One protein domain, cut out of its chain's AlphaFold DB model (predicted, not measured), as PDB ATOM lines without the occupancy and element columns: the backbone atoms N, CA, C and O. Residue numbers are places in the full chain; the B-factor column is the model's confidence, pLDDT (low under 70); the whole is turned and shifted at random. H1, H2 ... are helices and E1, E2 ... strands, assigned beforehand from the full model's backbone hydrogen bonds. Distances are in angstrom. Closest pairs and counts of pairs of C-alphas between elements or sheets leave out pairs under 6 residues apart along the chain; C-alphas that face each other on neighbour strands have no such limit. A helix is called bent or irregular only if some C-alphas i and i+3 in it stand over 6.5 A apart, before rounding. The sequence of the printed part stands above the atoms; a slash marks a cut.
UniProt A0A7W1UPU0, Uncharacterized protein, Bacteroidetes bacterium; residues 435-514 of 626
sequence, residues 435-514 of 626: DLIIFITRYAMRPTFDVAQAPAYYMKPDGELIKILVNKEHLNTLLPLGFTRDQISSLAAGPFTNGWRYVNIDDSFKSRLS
ATOM      1  N   ASP A 435      40.456 -41.105 -33.191       93.69
ATOM      2  CA  ASP A 435      41.703 -41.138 -33.958       93.69
ATOM      3  C   ASP A 435      42.908 -40.959 -33.020       93.69
ATOM      4  O   ASP A 435      42.857 -40.211 -32.040       93.69
ATOM      5  N   LEU A 436      43.995 -41.661 -33.330       91.38
ATOM      6  CA  LEU A 436      45.233 -41.664 -32.552       91.38
ATOM      7  C   LEU A 436      45.748 -40.249 -32.245       91.38
ATOM      8  O   LEU A 436      46.156 -39.986 -31.114       91.38
ATOM      9  N   ILE A 437      45.656 -39.316 -33.198       89.88
ATOM     10  CA  ILE A 437      46.125 -37.939 -32.997       89.88
ATOM     11  C   ILE A 437      45.206 -37.203 -32.031       89.88
ATOM     12  O   ILE A 437      45.695 -36.512 -31.141       89.88
ATOM     13  N   ILE A 438      43.887 -37.388 -32.143       92.88
ATOM     14  CA  ILE A 438      42.911 -36.796 -31.215       92.88
ATOM     15  C   ILE A 438      43.189 -37.291 -29.789       92.88
ATOM     16  O   ILE A 438      43.192 -36.493 -28.854       92.88
ATOM     17  N   PHE A 439      43.474 -38.585 -29.610       93.62
ATOM     18  CA  PHE A 439      43.773 -39.128 -28.285       93.62
ATOM     19  C   PHE A 439      45.053 -38.546 -27.683       93.62
ATOM     20  O   PHE A 439      45.059 -38.077 -26.545       93.62
ATOM     21  N   ILE A 440      46.136 -38.546 -28.459       90.31
ATOM     22  CA  ILE A 440      47.451 -38.082 -28.007       90.31
ATOM     23  C   ILE A 440      47.423 -36.591 -27.658       90.31
ATOM     24  O   ILE A 440      47.938 -36.190 -26.615       90.31
ATOM     25  N   THR A 441      46.789 -35.783 -28.503       87.25
ATOM     26  CA  THR A 441      46.751 -34.325 -28.334       87.25
ATOM     27  C   THR A 441      45.817 -33.893 -27.210       87.25
ATOM     28  O   THR A 441      46.207 -33.062 -26.397       87.25
ATOM     29  N   ARG A 442      44.612 -34.471 -27.115       88.69
ATOM     30  CA  ARG A 442      43.586 -34.003 -26.166       88.69
ATOM     31  C   ARG A 442      43.632 -34.695 -24.815       88.69
ATOM     32  O   ARG A 442      43.377 -34.056 -23.803       88.69
ATOM     33  N   TYR A 443      43.932 -35.990 -24.789       89.19
ATOM     34  CA  TYR A 443      43.855 -36.783 -23.558       89.19
ATOM     35  C   TYR A 443      45.222 -37.008 -22.932       89.19
ATOM     36  O   TYR A 443      45.375 -36.815 -21.733       89.19
ATOM     37  N   ALA A 444      46.227 -37.352 -23.741       84.56
ATOM     38  CA  ALA A 444      47.598 -37.473 -23.249       84.56
ATOM     39  C   ALA A 444      48.333 -36.119 -23.174       84.56
ATOM     40  O   ALA A 444      49.460 -36.078 -22.681       84.56
ATOM     41  N   MET A 445      47.704 -35.038 -23.667       75.44
ATOM     42  CA  MET A 445      48.209 -33.657 -23.679       75.44
ATOM     43  C   MET A 445      49.619 -33.529 -24.264       75.44
ATOM     44  O   MET A 445      50.483 -32.859 -23.696       75.44
ATOM     45  N   ARG A 446      49.872 -34.196 -25.398       72.50
ATOM     46  CA  ARG A 446      51.173 -34.130 -26.079       72.50
ATOM     47  C   ARG A 446      51.086 -33.360 -27.386       72.50
ATOM     48  O   ARG A 446      50.167 -33.609 -28.168       72.50
ATOM     49  N   PRO A 447      52.061 -32.478 -27.657       58.53
ATOM     50  CA  PRO A 447      52.073 -31.691 -28.881       58.53
ATOM     51  C   PRO A 447      52.493 -32.511 -30.107       58.53
ATOM     52  O   PRO A 447      52.164 -32.124 -31.224       58.53
ATOM     53  N   THR A 448      53.210 -33.627 -29.927       63.25
ATOM     54  CA  THR A 448      53.829 -34.377 -31.028       63.25
ATOM     55  C   THR A 448      53.369 -35.829 -31.100       63.25
ATOM     56  O   THR A 448      53.119 -36.496 -30.093       63.25
ATOM     57  N   PHE A 449      53.291 -36.330 -32.333       71.69
ATOM     58  CA  PHE A 449      53.063 -37.736 -32.641       71.69
ATOM     59  C   PHE A 449      54.406 -38.480 -32.730       71.69
ATOM     60  O   PHE A 449      54.836 -38.892 -33.803       71.69
ATOM     61  N   ASP A 450      55.103 -38.596 -31.600       79.50
ATOM     62  CA  ASP A 450      56.365 -39.336 -31.519       79.50
ATOM     63  C   ASP A 450      56.129 -40.740 -30.944       79.50
ATOM     64  O   ASP A 450      55.692 -40.908 -29.801       79.50
ATOM     65  N   VAL A 451      56.424 -41.759 -31.754       84.25
ATOM     66  CA  VAL A 451      56.305 -43.175 -31.384       84.25
ATOM     67  C   VAL A 451      57.211 -43.514 -30.196       84.25
ATOM     68  O   VAL A 451      56.795 -44.287 -29.331       84.25
ATOM     69  N   ALA A 452      58.377 -42.866 -30.080       83.31
ATOM     70  CA  ALA A 452      59.297 -43.051 -28.959       83.31
ATOM     71  C   ALA A 452      58.698 -42.591 -27.621       83.31
ATOM     72  O   ALA A 452      59.124 -43.033 -26.556       83.31
ATOM     73  N   GLN A 453      57.665 -41.745 -27.665       81.38
ATOM     74  CA  GLN A 453      56.919 -41.325 -26.487       81.38
ATOM     75  C   GLN A 453      55.747 -42.264 -26.162       81.38
ATOM     76  O   GLN A 453      54.933 -41.947 -25.298       81.38
ATOM     77  N   ALA A 454      55.594 -43.427 -26.788       86.81
ATOM     78  CA  ALA A 454      54.619 -44.407 -26.312       86.81
ATOM     79  C   ALA A 454      54.905 -44.819 -24.837       86.81
ATOM     80  O   ALA A 454      56.054 -44.806 -24.402       86.81
ATOM     81  N   PRO A 455      53.872 -45.119 -24.026       92.62
ATOM     82  CA  PRO A 455      52.457 -45.108 -24.368       92.62
ATOM     83  C   PRO A 455      51.852 -43.709 -24.178       92.62
ATOM     84  O   PRO A 455      52.360 -42.891 -23.402       92.62
ATOM     85  N   ALA A 456      50.739 -43.438 -24.850       92.38
ATOM     86  CA  ALA A 456      49.828 -42.343 -24.520       92.38
ATOM     87  C   ALA A 456      48.696 -42.886 -23.644       92.38
ATOM     88  O   ALA A 456      48.268 -44.017 -23.844       92.38
ATOM     89  N   TYR A 457      48.212 -42.132 -22.662       93.31
ATOM     90  CA  TYR A 457      47.139 -42.613 -21.796       93.31
ATOM     91  C   TYR A 457      46.270 -41.485 -21.260       93.31
ATOM     92  O   TYR A 457      46.690 -40.332 -21.229       93.31
ATOM     93  N   TYR A 458      45.061 -41.857 -20.846       93.50
ATOM     94  CA  TYR A 458      44.141 -41.016 -20.097       93.50
ATOM     95  C   TYR A 458      44.063 -41.505 -18.651       93.50
ATOM     96  O   TYR A 458      43.790 -42.687 -18.402       93.50
ATOM     97  N   MET A 459      44.295 -40.581 -17.722       91.75
ATOM     98  CA  MET A 459      44.243 -40.799 -16.282       91.75
ATOM     99  C   MET A 459      43.324 -39.750 -15.659       91.75
ATOM    100  O   MET A 459      43.392 -38.573 -16.017       91.75
ATOM    101  N   LYS A 460      42.463 -40.178 -14.736       90.06
ATOM    102  CA  LYS A 460      41.615 -39.273 -13.960       90.06
ATOM    103  C   LYS A 460      42.449 -38.449 -12.968       90.06
ATOM    104  O   LYS A 460      43.569 -38.837 -12.623       90.06
ATOM    105  N   PRO A 461      41.909 -37.332 -12.445       83.62
ATOM    106  CA  PRO A 461      42.614 -36.494 -11.470       83.62
ATOM    107  C   PRO A 461      43.062 -37.214 -10.187       83.62
ATOM    108  O   PRO A 461      44.032 -36.791  -9.554       83.62
ATOM    109  N   ASP A 462      42.371 -38.289  -9.806       85.75
ATOM    110  CA  ASP A 462      42.673 -39.132  -8.643       85.75
ATOM    111  C   ASP A 462      43.791 -40.163  -8.897       85.75
ATOM    112  O   ASP A 462      44.223 -40.839  -7.964       85.75
ATOM    113  N   GLY A 463      44.292 -40.254 -10.132       88.88
ATOM    114  CA  GLY A 463      45.330 -41.194 -10.547       88.88
ATOM    115  C   GLY A 463      44.804 -42.496 -11.156       88.88
ATOM    116  O   GLY A 463      45.604 -43.366 -11.499       88.88
ATOM    117  N   GLU A 464      43.485 -42.662 -11.302       93.25
ATOM    118  CA  GLU A 464      42.919 -43.845 -11.950       93.25
ATOM    119  C   GLU A 464      43.235 -43.841 -13.454       93.25
ATOM    120  O   GLU A 464      42.815 -42.958 -14.207       93.25
ATOM    121  N   LEU A 465      43.977 -44.849 -13.911       95.00
ATOM    122  CA  LEU A 465      44.292 -45.047 -15.323       95.00
ATOM    123  C   LEU A 465      43.100 -45.700 -16.029       95.00
ATOM    124  O   LEU A 465      42.726 -46.816 -15.690       95.00
ATOM    125  N   ILE A 466      42.527 -45.031 -17.029       95.44
ATOM    126  CA  ILE A 466      41.291 -45.484 -17.692       95.44
ATOM    127  C   ILE A 466      41.578 -46.129 -19.043       95.44
ATOM    128  O   ILE A 466      40.960 -47.124 -19.433       95.44
ATOM    129  N   LYS A 467      42.514 -45.544 -19.795       95.88
ATOM    130  CA  LYS A 467      42.766 -45.965 -21.168       95.88
ATOM    131  C   LYS A 467      44.187 -45.703 -21.607       95.88
ATOM    132  O   LYS A 467      44.734 -44.639 -21.337       95.88
ATOM    133  N   ILE A 468      44.744 -46.648 -22.354       95.50
ATOM    134  CA  ILE A 468      46.089 -46.571 -22.912       95.50
ATOM    135  C   ILE A 468      46.021 -46.728 -24.429       95.50
ATOM    136  O   ILE A 468      45.275 -47.548 -24.956       95.50
ATOM    137  N   LEU A 469      46.833 -45.953 -25.131       94.94
ATOM    138  CA  LEU A 469      47.182 -46.109 -26.531       94.94
ATOM    139  C   LEU A 469      48.675 -46.459 -26.596       94.94
ATOM    140  O   LEU A 469      49.535 -45.646 -26.248       94.94
ATOM    141  N   VAL A 470      48.988 -47.686 -27.007       94.75
ATOM    142  CA  VAL A 470      50.360 -48.220 -27.024       94.75
ATOM    143  C   VAL A 470      50.775 -48.613 -28.437       94.75
ATOM    144  O   VAL A 470      49.946 -49.057 -29.234       94.75
ATOM    145  N   ASN A 471      52.059 -48.438 -28.749       94.88
ATOM    146  CA  ASN A 471      52.644 -48.864 -30.012       94.88
ATOM    147  C   ASN A 471      53.280 -50.259 -29.873       94.88
ATOM    148  O   ASN A 471      53.895 -50.557 -28.847       94.88
ATOM    149  N   LYS A 472      53.156 -51.097 -30.908       94.44
ATOM    150  CA  LYS A 472      53.710 -52.462 -30.951       94.44
ATOM    151  C   LYS A 472      55.221 -52.516 -30.662       94.44
ATOM    152  O   LYS A 472      55.686 -53.483 -30.072       94.44
ATOM    153  N   GLU A 473      55.974 -51.482 -31.042       94.00
ATOM    154  CA  GLU A 473      57.438 -51.418 -30.890       94.00
ATOM    155  C   GLU A 473      57.857 -51.017 -29.469       94.00
ATOM    156  O   GLU A 473      58.988 -51.249 -29.050       94.00
ATOM    157  N   HIS A 474      56.920 -50.482 -28.684       93.81
ATOM    158  CA  HIS A 474      57.172 -49.927 -27.358       93.81
ATOM    159  C   HIS A 474      56.311 -50.580 -26.276       93.81
ATOM    160  O   HIS A 474      56.068 -49.980 -25.235       93.81
ATOM    161  N   LEU A 475      55.864 -51.822 -26.462       94.25
ATOM    162  CA  LEU A 475      55.031 -52.529 -25.479       94.25
ATOM    163  C   LEU A 475      55.670 -52.609 -24.076       94.25
ATOM    164  O   LEU A 475      54.973 -52.500 -23.068       94.25
ATOM    165  N   ASN A 476      57.000 -52.707 -23.994       94.81
ATOM    166  CA  ASN A 476      57.733 -52.756 -22.723       94.81
ATOM    167  C   ASN A 476      57.661 -51.453 -21.909       94.81
ATOM    168  O   ASN A 476      57.921 -51.475 -20.707       94.81
ATOM    169  N   THR A 477      57.251 -50.335 -22.517       92.94
ATOM    170  CA  THR A 477      57.014 -49.061 -21.810       92.94
ATOM    171  C   THR A 477      55.818 -49.120 -20.852       92.94
ATOM    172  O   THR A 477      55.602 -48.193 -20.074       92.94
ATOM    173  N   LEU A 478      55.060 -50.223 -20.860       95.31
ATOM    174  CA  LEU A 478      54.021 -50.513 -19.874       95.31
ATOM    175  C   LEU A 478      54.583 -51.098 -18.566       95.31
ATOM    176  O   LEU A 478      53.924 -50.991 -17.536       95.31
ATOM    177  N   LEU A 479      55.796 -51.669 -18.555       95.56
ATOM    178  CA  LEU A 479      56.389 -52.235 -17.331       95.56
ATOM    179  C   LEU A 479      56.535 -51.189 -16.208       95.56
ATOM    180  O   LEU A 479      56.103 -51.479 -15.092       95.56
ATOM    181  N   PRO A 480      57.054 -49.965 -16.463       93.94
ATOM    182  CA  PRO A 480      57.124 -48.923 -15.437       93.94
ATOM    183  C   PRO A 480      55.751 -48.491 -14.914       93.94
ATOM    184  O   PRO A 480      55.659 -48.005 -13.798       93.94
ATOM    185  N   LEU A 481      54.679 -48.693 -15.690       94.56
ATOM    186  CA  LEU A 481      53.303 -48.419 -15.271       94.56
ATOM    187  C   LEU A 481      52.680 -49.582 -14.484       94.56
ATOM    188  O   LEU A 481      51.475 -49.572 -14.259       94.56
ATOM    189  N   GLY A 482      53.456 -50.591 -14.075       95.62
ATOM    190  CA  GLY A 482      52.994 -51.678 -13.206       95.62
ATOM    191  C   GLY A 482      52.303 -52.844 -13.908       95.62
ATOM    192  O   GLY A 482      51.686 -53.666 -13.227       95.62
ATOM    193  N   PHE A 483      52.376 -52.927 -15.238       96.94
ATOM    194  CA  PHE A 483      51.835 -54.058 -15.996       96.94
ATOM    195  C   PHE A 483      52.823 -55.228 -16.035       96.94
ATOM    196  O   PHE A 483      54.039 -55.036 -16.074       96.94
ATOM    197  N   THR A 484      52.314 -56.460 -16.033       96.12
ATOM    198  CA  THR A 484      53.147 -57.670 -16.059       96.12
ATOM    199  C   THR A 484      53.604 -58.022 -17.470       96.12
ATOM    200  O   THR A 484      52.974 -57.659 -18.461       96.12
ATOM    201  N   ARG A 485      54.684 -58.806 -17.582       95.25
ATOM    202  CA  ARG A 485      55.134 -59.335 -18.879       95.25
ATOM    203  C   ARG A 485      54.075 -60.201 -19.562       95.25
ATOM    204  O   ARG A 485      53.981 -60.147 -20.784       95.25
ATOM    205  N   ASP A 486      53.258 -60.925 -18.802       94.44
ATOM    206  CA  ASP A 486      52.183 -61.761 -19.354       94.44
ATOM    207  C   ASP A 486      51.053 -60.901 -19.928       94.44
ATOM    208  O   ASP A 486      50.618 -61.118 -21.060       94.44
ATOM    209  N   GLN A 487      50.647 -59.855 -19.195       94.25
ATOM    210  CA  GLN A 487      49.702 -58.851 -19.687       94.25
ATOM    211  C   GLN A 487      50.227 -58.223 -20.984       94.25
ATOM    212  O   GLN A 487      49.524 -58.196 -21.992       94.25
ATOM    213  N   ILE A 488      51.488 -57.789 -21.000       94.88
ATOM    214  CA  ILE A 488      52.112 -57.168 -22.175       94.88
ATOM    215  C   ILE A 488      52.193 -58.149 -23.356       94.88
ATOM    216  O   ILE A 488      51.855 -57.784 -24.481       94.88
ATOM    217  N   SER A 489      52.566 -59.404 -23.107       92.69
ATOM    218  CA  SER A 489      52.629 -60.455 -24.133       92.69
ATOM    219  C   SER A 489      51.258 -60.728 -24.755       92.69
ATOM    220  O   SER A 489      51.157 -60.898 -25.968       92.69
ATOM    221  N   SER A 490      50.183 -60.676 -23.960       92.62
ATOM    222  CA  SER A 490      48.814 -60.832 -24.471       92.62
ATOM    223  C   SER A 490      48.407 -59.720 -25.453       92.62
ATOM    224  O   SER A 490      47.582 -59.936 -26.347       92.62
ATOM    225  N   LEU A 491      49.012 -58.527 -25.345       92.50
ATOM    226  CA  LEU A 491      48.749 -57.428 -26.272       92.50
ATOM    227  C   LEU A 491      49.392 -57.645 -27.642       92.50
ATOM    228  O   LEU A 491      48.801 -57.240 -28.647       92.50
ATOM    229  N   ALA A 492      50.561 -58.285 -27.692       87.81
ATOM    230  CA  ALA A 492      51.291 -58.534 -28.934       87.81
ATOM    231  C   ALA A 492      50.507 -59.426 -29.916       87.81
ATOM    232  O   ALA A 492      50.684 -59.308 -31.124       87.81
ATOM    233  N   ALA A 493      49.603 -60.271 -29.407       85.06
ATOM    234  CA  ALA A 493      48.794 -61.184 -30.211       85.06
ATOM    235  C   ALA A 493      47.553 -60.540 -30.868       85.06
ATOM    236  O   ALA A 493      46.905 -61.175 -31.698       85.06
ATOM    237  N   GLY A 494      47.175 -59.312 -30.492       84.94
ATOM    238  CA  GLY A 494      45.966 -58.664 -31.018       84.94
ATOM    239  C   GLY A 494      46.220 -57.682 -32.166       84.94
ATOM    240  O   GLY A 494      47.367 -57.369 -32.484       84.94
ATOM    241  N   PRO A 495      45.150 -57.157 -32.790       88.88
ATOM    242  CA  PRO A 495      45.274 -56.272 -33.939       88.88
ATOM    243  C   PRO A 495      45.801 -54.884 -33.543       88.88
ATOM    244  O   PRO A 495      45.343 -54.280 -32.571       88.88
ATOM    245  N   PHE A 496      46.723 -54.361 -34.354       90.69
ATOM    246  CA  PHE A 496      47.214 -52.984 -34.294       90.69
ATOM    247  C   PHE A 496      46.794 -52.237 -35.562       90.69
ATOM    248  O   PHE A 496      46.892 -52.768 -36.667       90.69
ATOM    249  N   THR A 497      46.371 -50.985 -35.423       86.25
ATOM    250  CA  THR A 497      46.094 -50.081 -36.547       86.25
ATOM    251  C   THR A 497      47.241 -49.087 -36.654       86.25
ATOM    252  O   THR A 497      47.504 -48.348 -35.710       86.25
ATOM    253  N   ASN A 498      47.960 -49.094 -37.779       85.81
ATOM    254  CA  ASN A 498      49.160 -48.269 -37.984       85.81
ATOM    255  C   ASN A 498      50.207 -48.429 -36.862       85.81
ATOM    256  O   ASN A 498      50.866 -47.475 -36.466       85.81
ATOM    257  N   GLY A 499      50.332 -49.644 -36.316       91.50
ATOM    258  CA  GLY A 499      51.244 -49.948 -35.211       91.50
ATOM    259  C   GLY A 499      50.723 -49.587 -33.818       91.50
ATOM    260  O   GLY A 499      51.395 -49.913 -32.845       91.50
ATOM    261  N   TRP A 500      49.528 -48.999 -33.698       92.56
ATOM    262  CA  TRP A 500      48.931 -48.579 -32.428       92.56
ATOM    263  C   TRP A 500      47.722 -49.422 -32.028       92.56
ATOM    264  O   TRP A 500      46.966 -49.903 -32.874       92.56
ATOM    265  N   ARG A 501      47.520 -49.584 -30.718       93.75
ATOM    266  CA  ARG A 501      46.379 -50.302 -30.144       93.75
ATOM    267  C   ARG A 501      45.858 -49.590 -28.901       93.75
ATOM    268  O   ARG A 501      46.636 -49.211 -28.026       93.75
ATOM    269  N   TYR A 502      44.535 -49.457 -28.821       94.88
ATOM    270  CA  TYR A 502      43.854 -49.052 -27.595       94.88
ATOM    271  C   TYR A 502      43.719 -50.228 -26.629       94.88
ATOM    272  O   TYR A 502      43.361 -51.340 -27.025       94.88
ATOM    273  N   VAL A 503      43.949 -49.948 -25.354       94.94
ATOM    274  CA  VAL A 503      43.776 -50.867 -24.236       94.94
ATOM    275  C   VAL A 503      42.904 -50.169 -23.199       94.94
ATOM    276  O   VAL A 503      43.245 -49.086 -22.722       94.94
ATOM    277  N   ASN A 504      41.749 -50.760 -22.901       94.44
ATOM    278  CA  ASN A 504      40.887 -50.288 -21.821       94.44
ATOM    279  C   ASN A 504      41.383 -50.908 -20.518       94.44
ATOM    280  O   ASN A 504      41.704 -52.096 -20.507       94.44
ATOM    281  N   ILE A 505      41.451 -50.112 -19.455       94.25
ATOM    282  CA  ILE A 505      41.817 -50.615 -18.136       94.25
ATOM    283  C   ILE A 505      40.559 -51.159 -17.471       94.25
ATOM    284  O   ILE A 505      39.562 -50.457 -17.324       94.25
ATOM    285  N   ASP A 506      40.608 -52.437 -17.126       91.69
ATOM    286  CA  ASP A 506      39.569 -53.156 -16.399       91.69
ATOM    287  C   ASP A 506      40.216 -54.252 -15.541       91.69
ATOM    288  O   ASP A 506      41.443 -54.377 -15.506       91.69
ATOM    289  N   ASP A 507      39.407 -55.058 -14.854       87.94
ATOM    290  CA  ASP A 507      39.907 -56.092 -13.942       87.94
ATOM    291  C   ASP A 507      40.816 -57.135 -14.621       87.94
ATOM    292  O   ASP A 507      41.655 -57.742 -13.957       87.94
ATOM    293  N   SER A 508      40.699 -57.324 -15.941       88.25
ATOM    294  CA  SER A 508      41.550 -58.242 -16.710       88.25
ATOM    295  C   SER A 508      42.892 -57.624 -17.121       88.25
ATOM    296  O   SER A 508      43.873 -58.341 -17.332       88.25
ATOM    297  N   PHE A 509      42.971 -56.293 -17.195       92.56
ATOM    298  CA  PHE A 509      44.159 -55.553 -17.610       92.56
ATOM    299  C   PHE A 509      44.371 -54.330 -16.707       92.56
ATOM    300  O   PHE A 509      44.221 -53.183 -17.126       92.56
ATOM    301  N   LYS A 510      44.723 -54.582 -15.441       94.44
ATOM    302  CA  LYS A 510      44.969 -53.548 -14.426       94.44
ATOM    303  C   LYS A 510      46.448 -53.452 -14.053       94.44
ATOM    304  O   LYS A 510      47.152 -54.464 -14.022       94.44
ATOM    305  N   SER A 511      46.895 -52.234 -13.756       95.00
ATOM    306  CA  SER A 511      48.208 -51.985 -13.155       95.00
ATOM    307  C   SER A 511      48.270 -52.541 -11.729       95.00
ATOM    308  O   SER A 511      47.279 -52.512 -10.999       95.00
ATOM    309  N   ARG A 512      49.447 -53.026 -11.321       95.94
ATOM    310  CA  ARG A 512      49.735 -53.398  -9.927       95.94
ATOM    311  C   ARG A 512      50.060 -52.202  -9.030       95.94
ATOM    312  O   ARG A 512      50.106 -52.371  -7.817       95.94
ATOM    313  N   LEU A 513      50.318 -51.037  -9.619       95.69
ATOM    314  CA  LEU A 513      50.590 -49.809  -8.884       95.69
ATOM    315  C   LEU A 513      49.283 -49.192  -8.388       95.69
ATOM    316  O   LEU A 513      48.242 -49.276  -9.043       95.69
ATOM    317  N   SER A 514      49.348 -48.539  -7.235       95.44
ATOM    318  CA  SER A 514      48.266 -47.700  -6.733       95.44
ATOM    319  C   SER A 514      48.069 -46.464  -7.617       95.44
ATOM    320  O   SER A 514      48.989 -45.999  -8.294       95.44
TER     321      SER A 514
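What this domain is: This is residues 435 to 514 of the 626 residues of an uncharacterized protein of Bacteroidetes bacterium (UniProt A0A7W1UPU0). A small antiparallel sheet of three strands, with E2 in its middle, has the short helix H1 packed slantwise over one face, while the helical hairpin of H2 and H3 sits toward the opposite face, with H2 beside the strands and H3 reaching the sheet only with its last residues. A long link, residues 443 to 455, leads from H1 into the sheet, and the tight loop between E1 and E2 sticks out at one end of the domain. The printed part has 80 residues with three named helices and three named strands in the order H1, E1, E2, H2, H3, E3; the sheet's order is E1, E2, E3, and the class is mixed, helices and strands. It is compact, with a radius of gyration of the C-alphas of 11.9 A, and rounded, spanning 31 by 30 by 18 A.

Where its parts are: H1 is residues 436 to 442, beginning with C-alpha 436 at (45.233, -41.664, -32.552). E1 is residues 456 to 459. E2, residues 465 to 471, is 17.3 A long. H2, residues 472 to 481, is 16.2 A long and irregular, with C-alphas 473 and 476 8.3 A apart. H3 is residues 485 to 492. E3, residues 500 to 504, is 13.4 A long and ends with C-alpha 504 at (40.887, -50.288, -21.821).

How they stand to each other: E1 and E2 form a hairpin, antiparallel at 179 degrees, with N 458 and O 467 within hydrogen-bond range at 2.8 A. E2 and E3 are antiparallel at 162 degrees, with N 503 and O 468 within hydrogen-bond range at 2.8 A. H1 is on the sheet at a height of 8.9 A, over E1 and only just over E2, where 3 of its 7 C-alphas fall; it runs slantwise to the strands, at 45 degrees to E1 on the local plane. Its closest C-alphas to E1 are those of Ile 440 and Ala 456, 6.0 A apart. H2 is on the opposite face, over none of the strands; its closest C-alphas to E3 are those of Lys 472 and Trp 500, 6.3 A apart. H2 and H3 touch as a helical hairpin, at a shallow tilt of 29 degrees, opposite ways, with the C-alphas of Leu 475 and Ile 488 closest at 6.4 A. H3 only grazes the sheet, with residues 491 to 492. H1 is apart from H2 and from H3. Each O i to N i+4 pair is within hydrogen-bond range in H1 and H3; in H2 0 of 6 are, beside 4 of 7 O i to N i+3 pairs.

The domain as a whole: The two C-alphas farthest apart are those of Pro 461 and Ala 493, 31.6 A. The printed part has no cut. The link from H1 to E1, 13 residues, is long. The mean pLDDT of the printed part is 90.3; residues 447 to 448 are under 70.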